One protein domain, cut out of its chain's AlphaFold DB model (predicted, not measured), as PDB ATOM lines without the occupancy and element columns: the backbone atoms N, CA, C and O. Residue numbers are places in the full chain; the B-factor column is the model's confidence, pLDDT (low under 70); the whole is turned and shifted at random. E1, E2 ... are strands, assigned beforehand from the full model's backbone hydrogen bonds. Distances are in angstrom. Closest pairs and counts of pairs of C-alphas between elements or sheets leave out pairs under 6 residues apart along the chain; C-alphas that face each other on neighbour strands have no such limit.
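What this domain is: This is residues 472 to 594 and 604 to 612 of the 810 residues of the protein "Calcium-activated chloride channel regulator 1" of Triplophysa tibetana (UniProt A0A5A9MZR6). Two sheets lie face to face as a sandwich, a five-stranded, twisted sheet E1 E8 E3 E6 E5 covered over part of its width by a smaller sheet of E2, E7 and E4, with the strands of the two running nearly along each other. At one end a two-stranded ribbon, E9 and E10, is set off from this body, joined to it through residues 578 to 584. The printed part has 132 residues with no named helix and ten named strands, E1 to E10 in order along the chain; it is all strand, and its three sheets, E1 - E8 - E3 - E6 - E5, E2 - E7 - E4 and E9 - E10, are antiparallel throughout. The whole is compact, with a radius of gyration of the C-alphas of 16.1 A, and spans 46 by 40 by 27 A.

Where its parts are: Start at Thr 472 and pass residues 472 to 479 to reach C-alpha 480 at (8.112, 21.300, 105.935), where E1 begins; it runs through residues 480 to 489, 27.0 A long. Next comes E2, residues 492 to 499, 22.5 A. E3, residues 503 to 513, covers 26.7 A and bends by 74 degrees at residue 506. After it find E4, residues 519 to 523, then residues 524 to 535, a long stretch with no named element. The short strands E5, residues 536 to 538, and E6, residues 543 to 547, follow. E7, residues 555 to 562, is 23.1 A long. E8 runs from residue 567, with its C-alpha at (-6.506, 27.130, 83.698), to residue 577, 33.7 A away. Then read E9, residues 585 to 591, 20.1 A, and beyond the cut E10, residues 604 to 610, 19.4 A, which ends at C-alpha 610 at (13.118, 28.319, 117.429).

How they stand to each other: Begin with the five-stranded sheet, whose edge strands are E1 and E5. E1 and E8 are antiparallel at 170 degrees; look at N 482 and O 573, 2.8 A apart and within hydrogen-bond range. On the other side of E8, E3 is antiparallel to it at 167 degrees, with N 510 and O 572 at 2.9 A. E3 and E6 pair through N 511 and O 544, 2.8 A. E6 and E5 form a hairpin, with N 545 and O 536 at 2.8 A. In the three-stranded sheet E7 is the inner strand, with E2 and E4 as its antiparallel neighbours: N 493 of E2 and O 561 of E7 are within hydrogen-bond range at 2.8 A, and so are N 523 of E4 and O 558 of E7 at 2.8 A. Residues 522 to 523 of E4 also pair, antiparallel, with residues 529 to 530. The two sheets make a sandwich, two sheets face to face: the parts that face each other are 10.0 A centre to centre, their best planes 11 degrees apart and their strands at 14 degrees. Between the sheets, the closest C-alphas of E1 and E2 are those of Glu 483 and Val 497, 6.2 A apart. E7 and E8 are near each other. E9 and E10 are antiparallel at 160 degrees, with N 588 and O 607 at 2.8 A. E9 is apart from E3, but only just, at 8.1 A.

The domain as a whole: The two C-alphas farthest apart, those of Gly 565 and Pro 612, are 47.5 A from each other. Residues 595 to 603 are not printed, and C-alphas 594 and 604 across this cut are 11.2 A apart. Of the links that are printed whole, the one from E4 to E5 is long. The mean pLDDT of the printed part is 81.8; look for values under 70 at residues 472 to 477, 581 to 584, 586 to 594 and 604 to 612.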
ATOM      1  N   THR A 472       7.614  12.338 114.178       51.19
ATOM      2  CA  THR A 472       8.561  11.248 114.401       51.19
ATOM      3  C   THR A 472       9.356  11.441 115.691       51.19
ATOM      4  O   THR A 472       9.959  10.479 116.169       51.19
ATOM      5  N   GLY A 473       9.375  12.664 116.233       51.16
ATOM      6  CA  GLY A 473      10.265  13.086 117.318       51.16
ATOM      7  C   GLY A 473      11.686  13.413 116.842       51.16
ATOM      8  O   GLY A 473      12.532  13.797 117.646       51.16
ATOM      9  N   ASP A 474      11.960  13.284 115.541       59.91
ATOM     10  CA  ASP A 474      13.185  13.734 114.891       59.91
ATOM     11  C   ASP A 474      12.830  14.790 113.839       59.91
ATOM     12  O   ASP A 474      12.973  14.564 112.637       59.91
ATOM     13  N   TYR A 475      12.407  15.969 114.320       65.44
ATOM     14  CA  TYR A 475      12.003  17.160 113.547       65.44
ATOM     15  C   TYR A 475      12.985  17.581 112.433       65.44
ATOM     16  O   TYR A 475      12.665  18.409 111.588       65.44
ATOM     17  N   THR A 476      14.197  17.017 112.412       68.88
ATOM     18  CA  THR A 476      15.195  17.213 111.351       68.88
ATOM     19  C   THR A 476      14.904  16.429 110.061       68.88
ATOM     20  O   THR A 476      15.524  16.693 109.034       68.88
ATOM     21  N   LYS A 477      13.970  15.467 110.095       69.88
ATOM     22  CA  LYS A 477      13.587  14.596 108.964       69.88
ATOM     23  C   LYS A 477      12.148  14.784 108.493       69.88
ATOM     24  O   LYS A 477      11.746  14.141 107.523       69.88
ATOM     25  N   GLU A 478      11.372  15.603 109.189       73.94
ATOM     26  CA  GLU A 478       9.970  15.846 108.864       73.94
ATOM     27  C   GLU A 478       9.867  16.812 107.663       73.94
ATOM     28  O   GLU A 478      10.710  17.703 107.516       73.94
ATOM     29  N   PRO A 479       8.906  16.602 106.743       75.06
ATOM     30  CA  PRO A 479       8.656  17.512 105.631       75.06
ATOM     31  C   PRO A 479       8.048  18.826 106.134       75.06
ATOM     32  O   PRO A 479       7.150  18.832 106.971       75.06
ATOM     33  N   ILE A 480       8.528  19.941 105.590       78.31
ATOM     34  CA  ILE A 480       8.112  21.300 105.935       78.31
ATOM     35  C   ILE A 480       7.575  21.957 104.666       78.31
ATOM     36  O   ILE A 480       8.271  22.002 103.651       78.31
ATOM     37  N   GLN A 481       6.353  22.475 104.722       79.69
ATOM     38  CA  GLN A 481       5.766  23.303 103.671       79.69
ATOM     39  C   GLN A 481       6.254  24.745 103.862       79.69
ATOM     40  O   GLN A 481       5.968  25.359 104.886       79.69
ATOM     41  N   LEU A 482       7.032  25.258 102.906       83.69
ATOM     42  CA  LEU A 482       7.530  26.641 102.908       83.69
ATOM     43  C   LEU A 482       6.580  27.591 102.175       83.69
ATOM     44  O   LEU A 482       6.506  28.767 102.508       83.69
ATOM     45  N   GLU A 483       5.877  27.077 101.166       84.38
ATOM     46  CA  GLU A 483       4.940  27.833 100.339       84.38
ATOM     47  C   GLU A 483       3.845  26.901  99.822       84.38
ATOM     48  O   GLU A 483       4.127  25.756  99.450       84.38
ATOM     49  N   SER A 484       2.615  27.403  99.732       82.38
ATOM     50  CA  SER A 484       1.605  26.821  98.848       82.38
ATOM     51  C   SER A 484       0.654  27.914  98.374       82.38
ATOM     52  O   SER A 484       0.081  28.642  99.183       82.38
ATOM     53  N   MET A 485       0.469  28.032  97.060       82.44
ATOM     54  CA  MET A 485      -0.444  28.997  96.447       82.44
ATOM     55  C   MET A 485      -1.091  28.419  95.189       82.44
ATOM     56  O   MET A 485      -0.425  27.765  94.387       82.44
ATOM     57  N   GLY A 486      -2.360  28.755  94.949       83.75
ATOM     58  CA  GLY A 486      -3.050  28.474  93.691       83.75
ATOM     59  C   GLY A 486      -3.645  29.720  93.041       83.75
ATOM     60  O   GLY A 486      -4.021  30.677  93.715       83.75
ATOM     61  N   MET A 487      -3.727  29.710  91.710       83.25
ATOM     62  CA  MET A 487      -4.265  30.808  90.909       83.25
ATOM     63  C   MET A 487      -4.873  30.287  89.600       83.25
ATOM     64  O   MET A 487      -4.253  29.499  88.885       83.25
ATOM     65  N   ARG A 488      -6.078  30.753  89.244       86.00
ATOM     66  CA  ARG A 488      -6.699  30.481  87.937       86.00
ATOM     67  C   ARG A 488      -6.357  31.609  86.968       86.00
ATOM     68  O   ARG A 488      -6.801  32.737  87.160       86.00
ATOM     69  N   THR A 489      -5.546  31.326  85.951       90.38
ATOM     70  CA  THR A 489      -4.950  32.353  85.081       90.38
ATOM     71  C   THR A 489      -4.732  31.873  83.645       90.38
ATOM     72  O   THR A 489      -4.629  30.677  83.381       90.38
ATOM     73  N   ALA A 490      -4.649  32.830  82.717       93.19
ATOM     74  CA  ALA A 490      -4.185  32.650  81.337       93.19
ATOM     75  C   ALA A 490      -2.849  33.374  81.061       93.19
ATOM     76  O   ALA A 490      -2.417  33.455  79.917       93.19
ATOM     77  N   ASP A 491      -2.235  33.924  82.108       94.50
ATOM     78  CA  ASP A 491      -1.060  34.799  82.086       94.50
ATOM     79  C   ASP A 491      -0.058  34.327  83.167       94.50
ATOM     80  O   ASP A 491      -0.191  33.224  83.711       94.50
ATOM     81  N   TRP A 492       0.948  35.135  83.495       94.31
ATOM     82  CA  TRP A 492       1.942  34.845  84.527       94.31
ATOM     83  C   TRP A 492       1.346  34.646  85.929       94.31
ATOM     84  O   TRP A 492       0.613  35.487  86.449       94.31
ATOM     85  N   PHE A 493       1.768  33.568  86.587       93.38
ATOM     86  CA  PHE A 493       1.660  33.334  88.022       93.38
ATOM     87  C   PHE A 493       3.073  33.401  88.621       93.38
ATOM     88  O   PHE A 493       3.928  32.556  88.349       93.38
ATOM     89  N   ASN A 494       3.338  34.454  89.394       94.75
ATOM     90  CA  ASN A 494       4.662  34.784  89.924       94.75
ATOM     91  C   ASN A 494       4.617  34.864  91.452       94.75
ATOM     92  O   ASN A 494       3.614  35.303  92.011       94.75
ATOM     93  N   GLY A 495       5.723  34.529  92.112       93.50
ATOM     94  CA  GLY A 495       5.846  34.657  93.563       93.50
ATOM     95  C   GLY A 495       7.283  34.513  94.050       93.50
ATOM     96  O   GLY A 495       8.243  34.556  93.271       93.50
ATOM     97  N   THR A 496       7.457  34.420  95.364       93.06
ATOM     98  CA  THR A 496       8.770  34.338  96.012       93.06
ATOM     99  C   THR A 496       8.643  33.553  97.308       93.06
ATOM    100  O   THR A 496       7.843  33.935  98.150       93.06
ATOM    101  N   VAL A 497       9.449  32.504  97.461       92.56
ATOM    102  CA  VAL A 497       9.540  31.692  98.681       92.56
ATOM    103  C   VAL A 497      10.887  31.950  99.352       92.56
ATOM    104  O   VAL A 497      11.935  31.884  98.704       92.56
ATOM    105  N   SER A 498      10.875  32.251 100.647       89.50
ATOM    106  CA  SER A 498      12.097  32.455 101.429       89.50
ATOM    107  C   SER A 498      12.552  31.133 102.052       89.50
ATOM    108  O   SER A 498      11.797  30.471 102.760       89.50
ATOM    109  N   VAL A 499      13.804  30.751 101.804       89.81
ATOM    110  CA  VAL A 499      14.463  29.588 102.420       89.81
ATOM    111  C   VAL A 499      15.449  30.121 103.457       89.81
ATOM    112  O   VAL A 499      16.373  30.842 103.091       89.81
ATOM    113  N   ASP A 500      15.277  29.823 104.747       87.12
ATOM    114  CA  ASP A 500      16.228  30.280 105.772       87.12
ATOM    115  C   ASP A 500      17.473  29.363 105.877       87.12
ATOM    116  O   ASP A 500      17.840  28.692 104.915       87.12
ATOM    117  N   SER A 501      18.200  29.389 106.999       85.88
ATOM    118  CA  SER A 501      19.441  28.605 107.203       85.88
ATOM    119  C   SER A 501      19.258  27.328 108.039       85.88
ATOM    120  O   SER A 501      20.182  26.523 108.164       85.88
ATOM    121  N   THR A 502      18.066  27.142 108.609       84.12
ATOM    122  CA  THR A 502      17.621  25.951 109.341       84.12
ATOM    123  C   THR A 502      16.916  24.948 108.427       84.12
ATOM    124  O   THR A 502      16.965  23.751 108.700       84.12
ATOM    125  N   VAL A 503      16.340  25.403 107.308       87.88
ATOM    126  CA  VAL A 503      15.710  24.590 106.250       87.88
ATOM    127  C   VAL A 503      16.533  24.609 104.959       87.88
ATOM    128  O   VAL A 503      17.385  25.471 104.770       87.88
ATOM    129  N   GLY A 504      16.302  23.646 104.065       88.50
ATOM    130  CA  GLY A 504      16.909  23.627 102.730       88.50
ATOM    131  C   GLY A 504      17.255  22.239 102.191       88.50
ATOM    132  O   GLY A 504      17.608  22.123 101.020       88.50
ATOM    133  N   ASN A 505      17.191  21.176 102.996       89.25
ATOM    134  CA  ASN A 505      17.481  19.817 102.527       89.25
ATOM    135  C   ASN A 505      16.251  19.196 101.840       89.25
ATOM    136  O   ASN A 505      15.122  19.523 102.188       89.25
ATOM    137  N   LYS A 506      16.457  18.306 100.859       86.19
ATOM    138  CA  LYS A 506      15.399  17.727  99.999       86.19
ATOM    139  C   LYS A 506      14.410  18.760  99.410       86.19
ATOM    140  O   LYS A 506      13.272  18.398  99.114       86.19
ATOM    141  N   THR A 507      14.807  20.027  99.242       91.81
ATOM    142  CA  THR A 507      13.891  21.076  98.763       91.81
ATOM    143  C   THR A 507      13.320  20.720  97.394       91.81
ATOM    144  O   THR A 507      14.064  20.363  96.477       91.81
ATOM    145  N   SER A 508      12.003  20.831  97.239       91.00
ATOM    146  CA  SER A 508      11.334  20.562  95.971       91.00
ATOM    147  C   SER A 508      10.206  21.546  95.690       91.00
ATOM    148  O   SER A 508       9.480  21.949  96.597       91.00
ATOM    149  N   PHE A 509      10.074  21.917  94.418       92.06
ATOM    150  CA  PHE A 509       8.973  22.719  93.898       92.06
ATOM    151  C   PHE A 509       8.069  21.782  93.096       92.06
ATOM    152  O   PHE A 509       8.507  21.202  92.099       92.06
ATOM    153  N   LEU A 510       6.823  21.634  93.534       86.81
ATOM    154  CA  LEU A 510       5.771  20.905  92.838       86.81
ATOM    155  C   LEU A 510       4.817  21.924  92.213       86.81
ATOM    156  O   LEU A 510       4.229  22.732  92.927       86.81
ATOM    157  N   ILE A 511       4.662  21.883  90.892       88.38
ATOM    158  CA  ILE A 511       3.675  22.676  90.158       88.38
ATOM    159  C   ILE A 511       2.615  21.723  89.603       88.38
ATOM    160  O   ILE A 511       2.940  20.747  88.929       88.38
ATOM    161  N   ILE A 512       1.353  22.018  89.885       83.19
ATOM    162  CA  ILE A 512       0.148  21.318  89.433       83.19
ATOM    163  C   ILE A 512      -0.544  22.173  88.364       83.19
ATOM    164  O   ILE A 512      -0.600  23.398  88.495       83.19
ATOM    165  N   TYR A 513      -1.082  21.541  87.315       86.00
ATOM    166  CA  TYR A 513      -1.821  22.228  86.251       86.00
ATOM    167  C   TYR A 513      -3.117  21.497  85.847       86.00
ATOM    168  O   TYR A 513      -3.214  20.274  85.905       86.00
ATOM    169  N   GLU A 514      -4.150  22.238  85.436       80.31
ATOM    170  CA  GLU A 514      -5.467  21.667  85.092       80.31
ATOM    171  C   GLU A 514      -5.565  21.178  83.635       80.31
ATOM    172  O   GLU A 514      -6.189  20.143  83.385       80.31
ATOM    173  N   ILE A 515      -4.980  21.886  82.662       83.69
ATOM    174  CA  ILE A 515      -5.219  21.668  81.221       83.69
ATOM    175  C   ILE A 515      -3.931  21.324  80.468       83.69
ATOM    176  O   ILE A 515      -3.881  20.290  79.803       83.69
ATOM    177  N   SER A 516      -2.904  22.170  80.555       90.00
ATOM    178  CA  SER A 516      -1.657  22.036  79.795       90.00
ATOM    179  C   SER A 516      -0.450  22.543  80.580       90.00
ATOM    180  O   SER A 516      -0.551  23.500  81.350       90.00
ATOM    181  N   ALA A 517       0.702  21.904  80.365       92.06
ATOM    182  CA  ALA A 517       1.929  22.206  81.090       92.06
ATOM    183  C   ALA A 517       2.321  23.690  80.942       92.06
ATOM    184  O   ALA A 517       2.498  24.164  79.813       92.06
ATOM    185  N   PRO A 518       2.462  24.442  82.048       94.69
ATOM    186  CA  PRO A 518       2.948  25.810  81.994       94.69
ATOM    187  C   PRO A 518       4.461  25.841  81.741       94.69
ATOM    188  O   PRO A 518       5.183  24.882  82.022       94.69
ATOM    189  N   THR A 519       4.957  26.982  81.258       95.56
ATOM    190  CA  THR A 519       6.403  27.237  81.172       95.56
ATOM    191  C   THR A 519       6.900  27.777  82.509       95.56
ATOM    192  O   THR A 519       6.447  28.833  82.949       95.56
ATOM    193  N   VAL A 520       7.831  27.071  83.150       96.38
ATOM    194  CA  VAL A 520       8.347  27.400  84.487       96.38
ATOM    195  C   VAL A 520       9.774  27.948  84.410       96.38
ATOM    196  O   VAL A 520      10.652  27.379  83.760       96.38
ATOM    197  N   CYS A 521      10.021  29.039  85.136       95.62
ATOM    198  CA  CYS A 521      11.354  29.531  85.469       95.62
ATOM    199  C   CYS A 521      11.451  29.737  86.987       95.62
ATOM    200  O   CYS A 521      10.604  30.407  87.577       95.62
ATOM    201  N   ILE A 522      12.499  29.201  87.617       96.62
ATOM    202  CA  ILE A 522      12.772  29.360  89.054       96.62
ATOM    203  C   ILE A 522      14.183  29.930  89.216       96.62
ATOM    204  O   ILE A 522      15.155  29.354  88.734       96.62
ATOM    205  N   GLN A 523      14.299  31.082  89.871       96.31
ATOM    206  CA  GLN A 523      15.548  31.802  90.098       96.31
ATOM    207  C   GLN A 523      15.981  31.678  91.565       96.31
ATOM    208  O   GLN A 523      15.222  31.992  92.479       96.31
ATOM    209  N   THR A 524      17.228  31.256  91.762       94.88
ATOM    210  CA  THR A 524      17.917  31.170  93.063       94.88
ATOM    211  C   THR A 524      18.243  32.559  93.644       94.88
ATOM    212  O   THR A 524      18.324  33.529  92.876       94.88
ATOM    213  N   PRO A 525      18.524  32.676  94.958       94.81
ATOM    214  CA  PRO A 525      19.014  33.912  95.574       94.81
ATOM    215  C   PRO A 525      20.295  34.459  94.915       94.81
ATOM    216  O   PRO A 525      20.389  35.664  94.674       94.81
ATOM    217  N   SER A 526      21.232  33.590  94.513       94.06
ATOM    218  CA  SER A 526      22.440  33.949  93.743       94.06
ATOM    219  C   SER A 526      22.176  34.397  92.297       94.06
ATOM    220  O   SER A 526      23.092  34.859  91.614       94.06
ATOM    221  N   GLY A 527      20.941  34.282  91.798       90.62
ATOM    222  CA  GLY A 527      20.552  34.674  90.441       90.62
ATOM    223  C   GLY A 527      20.709  33.587  89.371       90.62
ATOM    224  O   GLY A 527      20.327  33.817  88.221       90.62
ATOM    225  N   SER A 528      21.196  32.396  89.734       93.56
ATOM    226  CA  SER A 528      21.136  31.188  88.890       93.56
ATOM    227  C   SER A 528      19.679  30.816  88.583       93.56
ATOM    228  O   SER A 528      18.792  31.118  89.387       93.56
ATOM    229  N   LYS A 529      19.413  30.162  87.443       94.12
ATOM    230  CA  LYS A 529      18.050  29.839  86.987       94.12
ATOM    231  C   LYS A 529      17.886  28.378  86.594       94.12
ATOM    232  O   LYS A 529      18.685  27.865  85.818       94.12
ATOM    233  N   TYR A 530      16.799  27.786  87.071       95.38
ATOM    234  CA  TYR A 530      16.210  26.549  86.572       95.38
ATOM    235  C   TYR A 530      15.088  26.880  85.582       95.38
ATOM    236  O   TYR A 530      14.401  27.901  85.704       95.38
ATOM    237  N   SER A 531      14.915  26.008  84.600       92.81
ATOM    238  CA  SER A 531      14.052  26.156  83.430       92.81
ATOM    239  C   SER A 531      13.335  24.837  83.122       92.81
ATOM    240  O   SER A 531      13.583  23.832  83.780       92.81
ATOM    241  N   GLN A 532      12.474  24.802  82.100       90.62
ATOM    242  CA  GLN A 532      11.677  23.612  81.765       90.62
ATOM    243  C   GLN A 532      12.495  22.312  81.599       90.62
ATOM    244  O   GLN A 532      11.967  21.237  81.860       90.62
ATOM    245  N   THR A 533      13.770  22.381  81.192       91.06
ATOM    246  CA  THR A 533      14.643  21.197  81.043       91.06
ATOM    247  C   THR A 533      15.093  20.577  82.365       91.06
ATOM    248  O   THR A 533      15.579  19.449  82.370       91.06
ATOM    249  N   ASP A 534      14.960  21.313  83.467       93.06
ATOM    250  CA  ASP A 534      15.396  20.912  84.806       93.06
ATOM    251  C   ASP A 534      14.246  20.299  85.633       93.06
ATOM    252  O   ASP A 534      14.471  19.773  86.723       93.06
ATOM    253  N   LEU A 535      13.007  20.367  85.122       92.56
ATOM    254  CA  LEU A 535      11.809  19.833  85.766       92.56
ATOM    255  C   LEU A 535      11.437  18.459  85.195       92.56
ATOM    256  O   LEU A 535      11.429  18.243  83.985       92.56
ATOM    257  N   SER A 536      11.053  17.539  86.080       90.50
ATOM    258  CA  SER A 536      10.445  16.263  85.699       90.50
ATOM    259  C   SER A 536       8.941  16.443  85.526       90.50
ATOM    260  O   SER A 536       8.264  16.844  86.475       90.50
ATOM    261  N   GLU A 537       8.407  16.105  84.355       88.88
ATOM    262  CA  GLU A 537       6.968  16.143  84.082       88.88
ATOM    263  C   GLU A 537       6.307  14.767  84.259       88.88
ATOM    264  O   GLU A 537       6.818  13.759  83.770       88.88
ATOM    265  N   ASP A 538       5.136  14.736  84.902       83.06
ATOM    266  CA  ASP A 538       4.158  13.648  84.778       83.06
ATOM    267  C   ASP A 538       2.869  14.207  84.140       83.06
ATOM    268  O   ASP A 538       2.042  14.793  84.851       83.06
ATOM    269  N   PRO A 539       2.648  14.001  82.825       82.56
ATOM    270  CA  PRO A 539       1.437  14.459  82.138       82.56
ATOM    271  C   PRO A 539       0.150  13.751  82.593       82.56
ATOM    272  O   PRO A 539      -0.946  14.244  82.329       82.56
ATOM    273  N   SER A 540       0.254  12.602  83.275       73.56
ATOM    274  CA  SER A 540      -0.896  11.834  83.778       73.56
ATOM    275  C   SER A 540      -1.362  12.337  85.146       73.56
ATOM    276  O   SER A 540      -2.563  12.404  85.396       73.56
ATOM    277  N   ALA A 541      -0.431  12.739  86.020       71.94
ATOM    278  CA  ALA A 541      -0.748  13.505  87.232       71.94
ATOM    279  C   ALA A 541      -0.953  15.008  86.962       71.94
ATOM    280  O   ALA A 541      -1.409  15.718  87.854       71.94
ATOM    281  N   LYS A 542      -0.581  15.493  85.769       82.69
ATOM    282  CA  LYS A 542      -0.479  16.917  85.411       82.69
ATOM    283  C   LYS A 542       0.391  17.706  86.393       82.69
ATOM    284  O   LYS A 542      -0.041  18.699  86.983       82.69
ATOM    285  N   THR A 543       1.616  17.218  86.603       84.50
ATOM    286  CA  THR A 543       2.587  17.862  87.498       84.50
ATOM    287  C   THR A 543       3.941  18.096  86.840       84.50
ATOM    288  O   THR A 543       4.387  17.321  85.998       84.50
ATOM    289  N   LEU A 544       4.611  19.164  87.273       90.50
ATOM    290  CA  LEU A 544       6.021  19.449  87.026       90.50
ATOM    291  C   LEU A 544       6.733  19.481  88.384       90.50
ATOM    292  O   LEU A 544       6.307  20.199  89.286       90.50
ATOM    293  N   THR A 545       7.805  18.707  88.552       90.06
ATOM    294  CA  THR A 545       8.579  18.642  89.805       90.06
ATOM    295  C   THR A 545      10.024  19.079  89.572       90.06
ATOM    296  O   THR A 545      10.744  18.431  88.813       90.06
ATOM    297  N   LEU A 546      10.486  20.113  90.283       93.88
ATOM    298  CA  LEU A 546      11.910  20.422  90.446       93.88
ATOM    299  C   LEU A 546      12.389  19.855  91.790       93.88
ATOM    300  O   LEU A 546      11.885  20.265  92.835       93.88
ATOM    301  N   LYS A 547      13.373  18.947  91.789       91.75
ATOM    302  CA  LYS A 547      14.077  18.500  93.008       91.75
ATOM    303  C   LYS A 547      15.424  19.235  93.078       91.75
ATOM    304  O   LYS A 547      16.247  19.070  92.180       91.75
ATOM    305  N   ILE A 548      15.653  20.060  94.104       93.88
ATOM    306  CA  ILE A 548      16.904  20.822  94.256       93.88
ATOM    307  C   ILE A 548      18.032  19.873  94.710       93.88
ATOM    308  O   ILE A 548      17.846  19.132  95.678       93.88
ATOM    309  N   PRO A 549      19.202  19.858  94.041       89.31
ATOM    310  CA  PRO A 549      20.293  18.959  94.404       89.31
ATOM    311  C   PRO A 549      21.029  19.435  95.666       89.31
ATOM    312  O   PRO A 549      21.667  20.486  95.670       89.31
ATOM    313  N   GLY A 550      21.005  18.615  96.720       88.81
ATOM    314  CA  GLY A 550      21.683  18.898  97.990       88.81
ATOM    315  C   GLY A 550      20.875  19.825  98.901       88.81
ATOM    316  O   GLY A 550      19.658  19.693  99.007       88.81
ATOM    317  N   THR A 551      21.562  20.742  99.586       90.44
ATOM    318  CA  THR A 551      20.926  21.791 100.396       90.44
ATOM    319  C   THR A 551      20.708  23.032  99.532       90.44
ATOM    320  O   THR A 551      21.657  23.544  98.937       90.44
ATOM    321  N   ALA A 552      19.471  23.519  99.469       92.75
ATOM    322  CA  ALA A 552      19.112  24.754  98.786       92.75
ATOM    323  C   ALA A 552      19.828  25.976  99.392       92.75
ATOM    324  O   ALA A 552      20.072  26.045 100.595       92.75
ATOM    325  N   GLU A 553      20.143  26.952  98.540       93.19
ATOM    326  CA  GLU A 553      20.681  28.254  98.937       93.19
ATOM    327  C   GLU A 553      19.683  29.018  99.825       93.19
ATOM    328  O   GLU A 553      18.523  29.184  99.446       93.19
ATOM    329  N   SER A 554      20.129  29.515 100.980       91.75
ATOM    330  CA  SER A 554      19.310  30.369 101.848       91.75
ATOM    331  C   SER A 554      19.096  31.755 101.228       91.75
ATOM    332  O   SER A 554      20.049  32.410 100.805       91.75
ATOM    333  N   GLY A 555      17.852  32.228 101.221       91.88
ATOM    334  CA  GLY A 555      17.416  33.509 100.672       91.88
ATOM    335  C   GLY A 555      16.091  33.396  99.916       91.88
ATOM    336  O   GLY A 555      15.399  32.381  99.983       91.88
ATOM    337  N   ASP A 556      15.755  34.446  99.169       93.62
ATOM    338  CA  ASP A 556      14.506  34.547  98.408       93.62
ATOM    339  C   ASP A 556      14.609  33.881  97.028       93.62
ATOM    340  O   ASP A 556      15.225  34.415  96.100       93.62
ATOM    341  N   TRP A 557      13.954  32.731  96.871       96.62
ATOM    342  CA  TRP A 557      13.791  32.040  95.593       96.62
ATOM    343  C   TRP A 557      12.571  32.583  94.856       96.62
ATOM    344  O   TRP A 557      11.473  32.624  95.405       96.62
ATOM    345  N   LYS A 558      12.732  32.967  93.589       96.62
ATOM    346  CA  LYS A 558      11.667  33.604  92.797       96.62
ATOM    347  C   LYS A 558      11.170  32.666  91.715       96.62
ATOM    348  O   LYS A 558      11.972  32.187  90.918       96.62
ATOM    349  N   TYR A 559       9.864  32.433  91.657       95.94
ATOM    350  CA  TYR A 559       9.252  31.615  90.613       95.94
ATOM    351  C   TYR A 559       8.415  32.465  89.660       95.94
ATOM    352  O   TYR A 559       7.821  33.480  90.034       95.94
ATOM    353  N   SER A 560       8.385  32.047  88.400       95.62
ATOM    354  CA  SER A 560       7.567  32.649  87.354       95.62
ATOM    355  C   SER A 560       7.040  31.550  86.442       95.62
ATOM    356  O   SER A 560       7.815  30.838  85.800       95.62
ATOM    357  N   ILE A 561       5.721  31.388  86.438       95.88
ATOM    358  CA  ILE A 561       5.000  30.301  85.777       95.88
ATOM    359  C   ILE A 561       4.076  30.938  84.738       95.88
ATOM    360  O   ILE A 561       3.106  31.600  85.099       95.88
ATOM    361  N   LEU A 562       4.363  30.762  83.450       95.81
ATOM    362  CA  LEU A 562       3.499  31.252  82.374       95.81
ATOM    363  C   LEU A 562       2.504  30.163  81.968       95.81
ATOM    364  O   LEU A 562       2.905  29.089  81.509       95.81
ATOM    365  N   SER A 563       1.209  30.451  82.100       93.88
ATOM    366  CA  SER A 563       0.162  29.557  81.611       93.88
ATOM    367  C   SER A 563       0.032  29.599  80.083       93.88
ATOM    368  O   SER A 563       0.124  30.660  79.473       93.88
ATOM    369  N   GLY A 564      -0.248  28.449  79.457       88.62
ATOM    370  CA  GLY A 564      -0.547  28.356  78.019       88.62
ATOM    371  C   GLY A 564      -1.997  28.699  77.637       88.62
ATOM    372  O   GLY A 564      -2.343  28.671  76.458       88.62
ATOM    373  N   GLY A 565      -2.860  28.978  78.617       92.12
ATOM    374  CA  GLY A 565      -4.286  29.271  78.444       92.12
ATOM    375  C   GLY A 565      -4.999  29.375  79.795       92.12
ATOM    376  O   GLY A 565      -4.373  29.164  80.831       92.12
ATOM    377  N   LEU A 566      -6.294  29.711  79.813       90.75
ATOM    378  CA  LEU A 566      -7.039  29.880  81.068       90.75
ATOM    379  C   LEU A 566      -7.222  28.542  81.797       90.75
ATOM    380  O   LEU A 566      -8.057  27.733  81.398       90.75
ATOM    381  N   GLN A 567      -6.474  28.342  82.879       87.12
ATOM    382  CA  GLN A 567      -6.506  27.130  83.698       87.12
ATOM    383  C   GLN A 567      -6.164  27.438  85.162       87.12
ATOM    384  O   GLN A 567      -5.561  28.471  85.460       87.12
ATOM    385  N   SER A 568      -6.516  26.542  86.079       83.44
ATOM    386  CA  SER A 568      -5.993  26.541  87.445       83.44
ATOM    387  C   SER A 568      -4.561  26.002  87.467       83.44
ATOM    388  O   SER A 568      -4.261  24.965  86.869       83.44
ATOM    389  N   LEU A 569      -3.693  26.725  88.171       85.75
ATOM    390  CA  LEU A 569      -2.318  26.359  88.484       85.75
ATOM    391  C   LEU A 569      -2.128  26.393  90.001       85.75
ATOM    392  O   LEU A 569      -2.672  27.278  90.663       85.75
ATOM    393  N   THR A 570      -1.309  25.490  90.527       83.31
ATOM    394  CA  THR A 570      -0.969  25.447  91.959       83.31
ATOM    395  C   THR A 570       0.523  25.190  92.101       83.31
ATOM    396  O   THR A 570       1.080  24.385  91.358       83.31
ATOM    397  N   ILE A 571       1.186  25.882  93.020       86.50
ATOM    398  CA  ILE A 571       2.592  25.674  93.366       86.50
ATOM    399  C   ILE A 571       2.703  25.374  94.854       86.50
ATOM    400  O   ILE A 571       2.128  26.076  95.679       86.50
ATOM    401  N   THR A 572       3.492  24.358  95.180       84.25
ATOM    402  CA  THR A 572       3.825  23.954  96.543       84.25
ATOM    403  C   THR A 572       5.333  23.801  96.641       84.25
ATOM    404  O   THR A 572       5.954  23.159  95.791       84.25
ATOM    405  N   VAL A 573       5.934  24.377  97.680       88.69
ATOM    406  CA  VAL A 573       7.372  24.271  97.937       88.69
ATOM    407  C   VAL A 573       7.580  23.589  99.275       88.69
ATOM    408  O   VAL A 573       7.172  24.101 100.317       88.69
ATOM    409  N   THR A 574       8.226  22.427  99.243       86.06
ATOM    410  CA  THR A 574       8.579  21.660 100.440       86.06
ATOM    411  C   THR A 574      10.080  21.645 100.665       86.06
ATOM    412  O   THR A 574      10.868  21.760  99.726       86.06
ATOM    413  N   SER A 575      10.484  21.486 101.921       88.44
ATOM    414  CA  SER A 575      11.871  21.317 102.342       88.44
ATOM    415  C   SER A 575      11.953  20.456 103.607       88.44
ATOM    416  O   SER A 575      10.940  20.018 104.147       88.44
ATOM    417  N   GLN A 576      13.165  20.197 104.075       85.31
ATOM    418  CA  GLN A 576      13.492  19.570 105.353       85.31
ATOM    419  C   GLN A 576      14.625  20.360 106.016       85.31
ATOM    420  O   GLN A 576      15.262  21.211 105.380       85.31
ATOM    421  N   ALA A 577      14.908  20.069 107.288       84.94
ATOM    422  CA  ALA A 577      15.988  20.732 108.007       84.94
ATOM    423  C   ALA A 577      17.322  20.614 107.247       84.94
ATOM    424  O   ALA A 577      17.726  19.528 106.819       84.94
ATOM    425  N   ALA A 578      18.024  21.736 107.086       85.69
ATOM    426  CA  ALA A 578      19.297  21.818 106.377       85.69
ATOM    427  C   ALA A 578      20.367  20.897 106.990       85.69
ATOM    428  O   ALA A 578      21.305  20.488 106.301       85.69
ATOM    429  N   ARG A 579      20.246  20.597 108.292       79.81
ATOM    430  CA  ARG A 579      21.205  19.833 109.096       79.81
ATOM    431  C   ARG A 579      20.485  18.990 110.154       79.81
ATOM    432  O   ARG A 579      19.404  19.338 110.607       79.81
ATOM    433  N   SER A 580      21.125  17.916 110.612       72.25
ATOM    434  CA  SER A 580      20.598  17.020 111.658       72.25
ATOM    435  C   SER A 580      20.863  17.483 113.102       72.25
ATOM    436  O   SER A 580      20.432  16.816 114.048       72.25
ATOM    437  N   ASP A 581      21.567  18.605 113.287       68.94
ATOM    438  CA  ASP A 581      21.843  19.244 114.580       68.94
ATOM    439  C   ASP A 581      21.096  20.577 114.784       68.94
ATOM    440  O   ASP A 581      20.907  21.006 115.922       68.94
ATOM    441  N   VAL A 582      20.613  21.199 113.704       66.88
ATOM    442  CA  VAL A 582      19.784  22.411 113.733       66.88
ATOM    443  C   VAL A 582      18.354  22.030 113.325       66.88
ATOM    444  O   VAL A 582      18.114  21.817 112.137       66.88
ATOM    445  N   PRO A 583      17.409  21.900 114.274       66.00
ATOM    446  CA  PRO A 583      15.997  21.724 113.948       66.00
ATOM    447  C   PRO A 583      15.436  22.997 113.286       66.00
ATOM    448  O   PRO A 583      15.989  24.084 113.483       66.00
ATOM    449  N   PRO A 584      14.349  22.881 112.506       68.25
ATOM    450  CA  PRO A 584      13.756  24.020 111.821       68.25
ATOM    451  C   PRO A 584      13.113  25.003 112.808       68.25
ATOM    452  O   PRO A 584      12.683  24.620 113.905       68.25
ATOM    453  N   ILE A 585      12.996  26.263 112.386       70.50
ATOM    454  CA  ILE A 585      12.083  27.223 113.016       70.50
ATOM    455  C   ILE A 585      10.651  26.767 112.710       70.50
ATOM    456  O   ILE A 585      10.315  26.542 111.549       70.50
ATOM    457  N   ILE A 586       9.811  26.621 113.737       61.03
ATOM    458  CA  ILE A 586       8.411  26.210 113.573       61.03
ATOM    459  C   ILE A 586       7.502  27.340 114.054       61.03
ATOM    460  O   ILE A 586       7.663  27.853 115.163       61.03
ATOM    461  N   VAL A 587       6.526  27.706 113.223       61.50
ATOM    462  CA  VAL A 587       5.434  28.608 113.600       61.50
ATOM    463  C   VAL A 587       4.197  27.770 113.899       61.50
ATOM    464  O   VAL A 587       3.727  27.028 113.039       61.50
ATOM    465  N   LYS A 588       3.666  27.886 115.114       55.97
ATOM    466  CA  LYS A 588       2.401  27.274 115.529       55.97
ATOM    467  C   LYS A 588       1.306  28.329 115.466       55.97
ATOM    468  O   LYS A 588       1.359  29.309 116.208       55.97
ATOM    469  N   ALA A 589       0.336  28.145 114.576       49.09
ATOM    470  CA  ALA A 589      -0.817  29.031 114.454       49.09
ATOM    471  C   ALA A 589      -2.043  28.422 115.148       49.09
ATOM    472  O   ALA A 589      -2.347  27.247 114.957       49.09
ATOM    473  N   HIS A 590      -2.754  29.234 115.930       52.38
ATOM    474  CA  HIS A 590      -3.953  28.842 116.671       52.38
ATOM    475  C   HIS A 590      -5.034  29.918 116.510       52.38
ATOM    476  O   HIS A 590      -4.730  31.108 116.527       52.38
ATOM    477  N   VAL A 591      -6.298  29.518 116.374       52.50
ATOM    478  CA  VAL A 591      -7.454  30.434 116.370       52.50
ATOM    479  C   VAL A 591      -8.186  30.378 117.704       52.50
ATOM    480  O   VAL A 591      -8.279  29.316 118.304       52.50
ATOM    481  N   ASN A 592      -8.739  31.511 118.141       48.78
ATOM    482  CA  ASN A 592      -9.487  31.657 119.402       48.78
ATOM    483  C   ASN A 592     -10.905  31.046 119.414       48.78
ATOM    484  O   ASN A 592     -11.712  31.413 120.266       48.78
ATOM    485  N   GLN A 593     -11.248  30.286 118.375       42.28
ATOM    486  CA  GLN A 593     -12.569  29.732 118.088       42.28
ATOM    487  C   GLN A 593     -12.373  28.513 117.179       42.28
ATOM    488  O   GLN A 593     -11.893  28.647 116.053       42.28
ATOM    489  N   GLN A 594     -12.792  27.332 117.633       39.75
ATOM    490  CA  GLN A 594     -12.671  26.088 116.860       39.75
ATOM    491  C   GLN A 594     -13.653  25.999 115.667       39.75
ATOM    492  O   GLN A 594     -13.459  25.199 114.754       39.75
ATOM    493  N   VAL A 604      -6.293  35.202 115.220       54.16
ATOM    494  CA  VAL A 604      -5.232  34.238 114.907       54.16
ATOM    495  C   VAL A 604      -4.009  34.581 115.752       54.16
ATOM    496  O   VAL A 604      -3.421  35.651 115.600       54.16
ATOM    497  N   PHE A 605      -3.617  33.666 116.629       56.50
ATOM    498  CA  PHE A 605      -2.356  33.709 117.361       56.50
ATOM    499  C   PHE A 605      -1.290  32.919 116.597       56.50
ATOM    500  O   PHE A 605      -1.590  31.889 115.995       56.50
ATOM    501  N   ALA A 606      -0.038  33.374 116.655       52.25
ATOM    502  CA  ALA A 606       1.106  32.660 116.101       52.25
ATOM    503  C   ALA A 606       2.264  32.664 117.109       52.25
ATOM    504  O   ALA A 606       2.781  33.726 117.456       52.25
ATOM    505  N   GLU A 607       2.678  31.484 117.570       55.31
ATOM    506  CA  GLU A 607       3.896  31.305 118.362       55.31
ATOM    507  C   GLU A 607       5.039  30.853 117.446       55.31
ATOM    508  O   GLU A 607       4.887  29.913 116.667       55.31
ATOM    509  N   VAL A 608       6.189  31.523 117.532       62.78
ATOM    510  CA  VAL A 608       7.396  31.173 116.768       62.78
ATOM    511  C   VAL A 608       8.389  30.500 117.708       62.78
ATOM    512  O   VAL A 608       9.084  31.172 118.474       62.78
ATOM    513  N   GLU A 609       8.478  29.173 117.642       53.56
ATOM    514  CA  GLU A 609       9.460  28.409 118.404       53.56
ATOM    515  C   GLU A 609      10.685  28.091 117.544       53.56
ATOM    516  O   GLU A 609      10.664  27.264 116.628       53.56
ATOM    517  N   LEU A 610      11.800  28.735 117.886       54.03
ATOM    518  CA  LEU A 610      13.118  28.319 117.429       54.03
ATOM    519  C   LEU A 610      13.572  27.168 118.332       54.03
ATOM    520  O   LEU A 610      14.093  27.395 119.427       54.03
ATOM    521  N   ASN A 611      13.311  25.936 117.885       45.28
ATOM    522  CA  ASN A 611      13.705  24.720 118.598       45.28
ATOM    523  C   ASN A 611      15.199  24.787 118.977       45.28
ATOM    524  O   ASN A 611      16.029  25.125 118.125       45.28
ATOM    525  N   PRO A 612      15.584  24.463 120.227       42.59
ATOM    526  CA  PRO A 612      16.985  24.501 120.623       42.59
ATOM    527  C   PRO A 612      17.799  23.505 119.776       42.59
ATOM    528  O   PRO A 612      17.339  22.380 119.557       42.59
TER     529      PRO A 612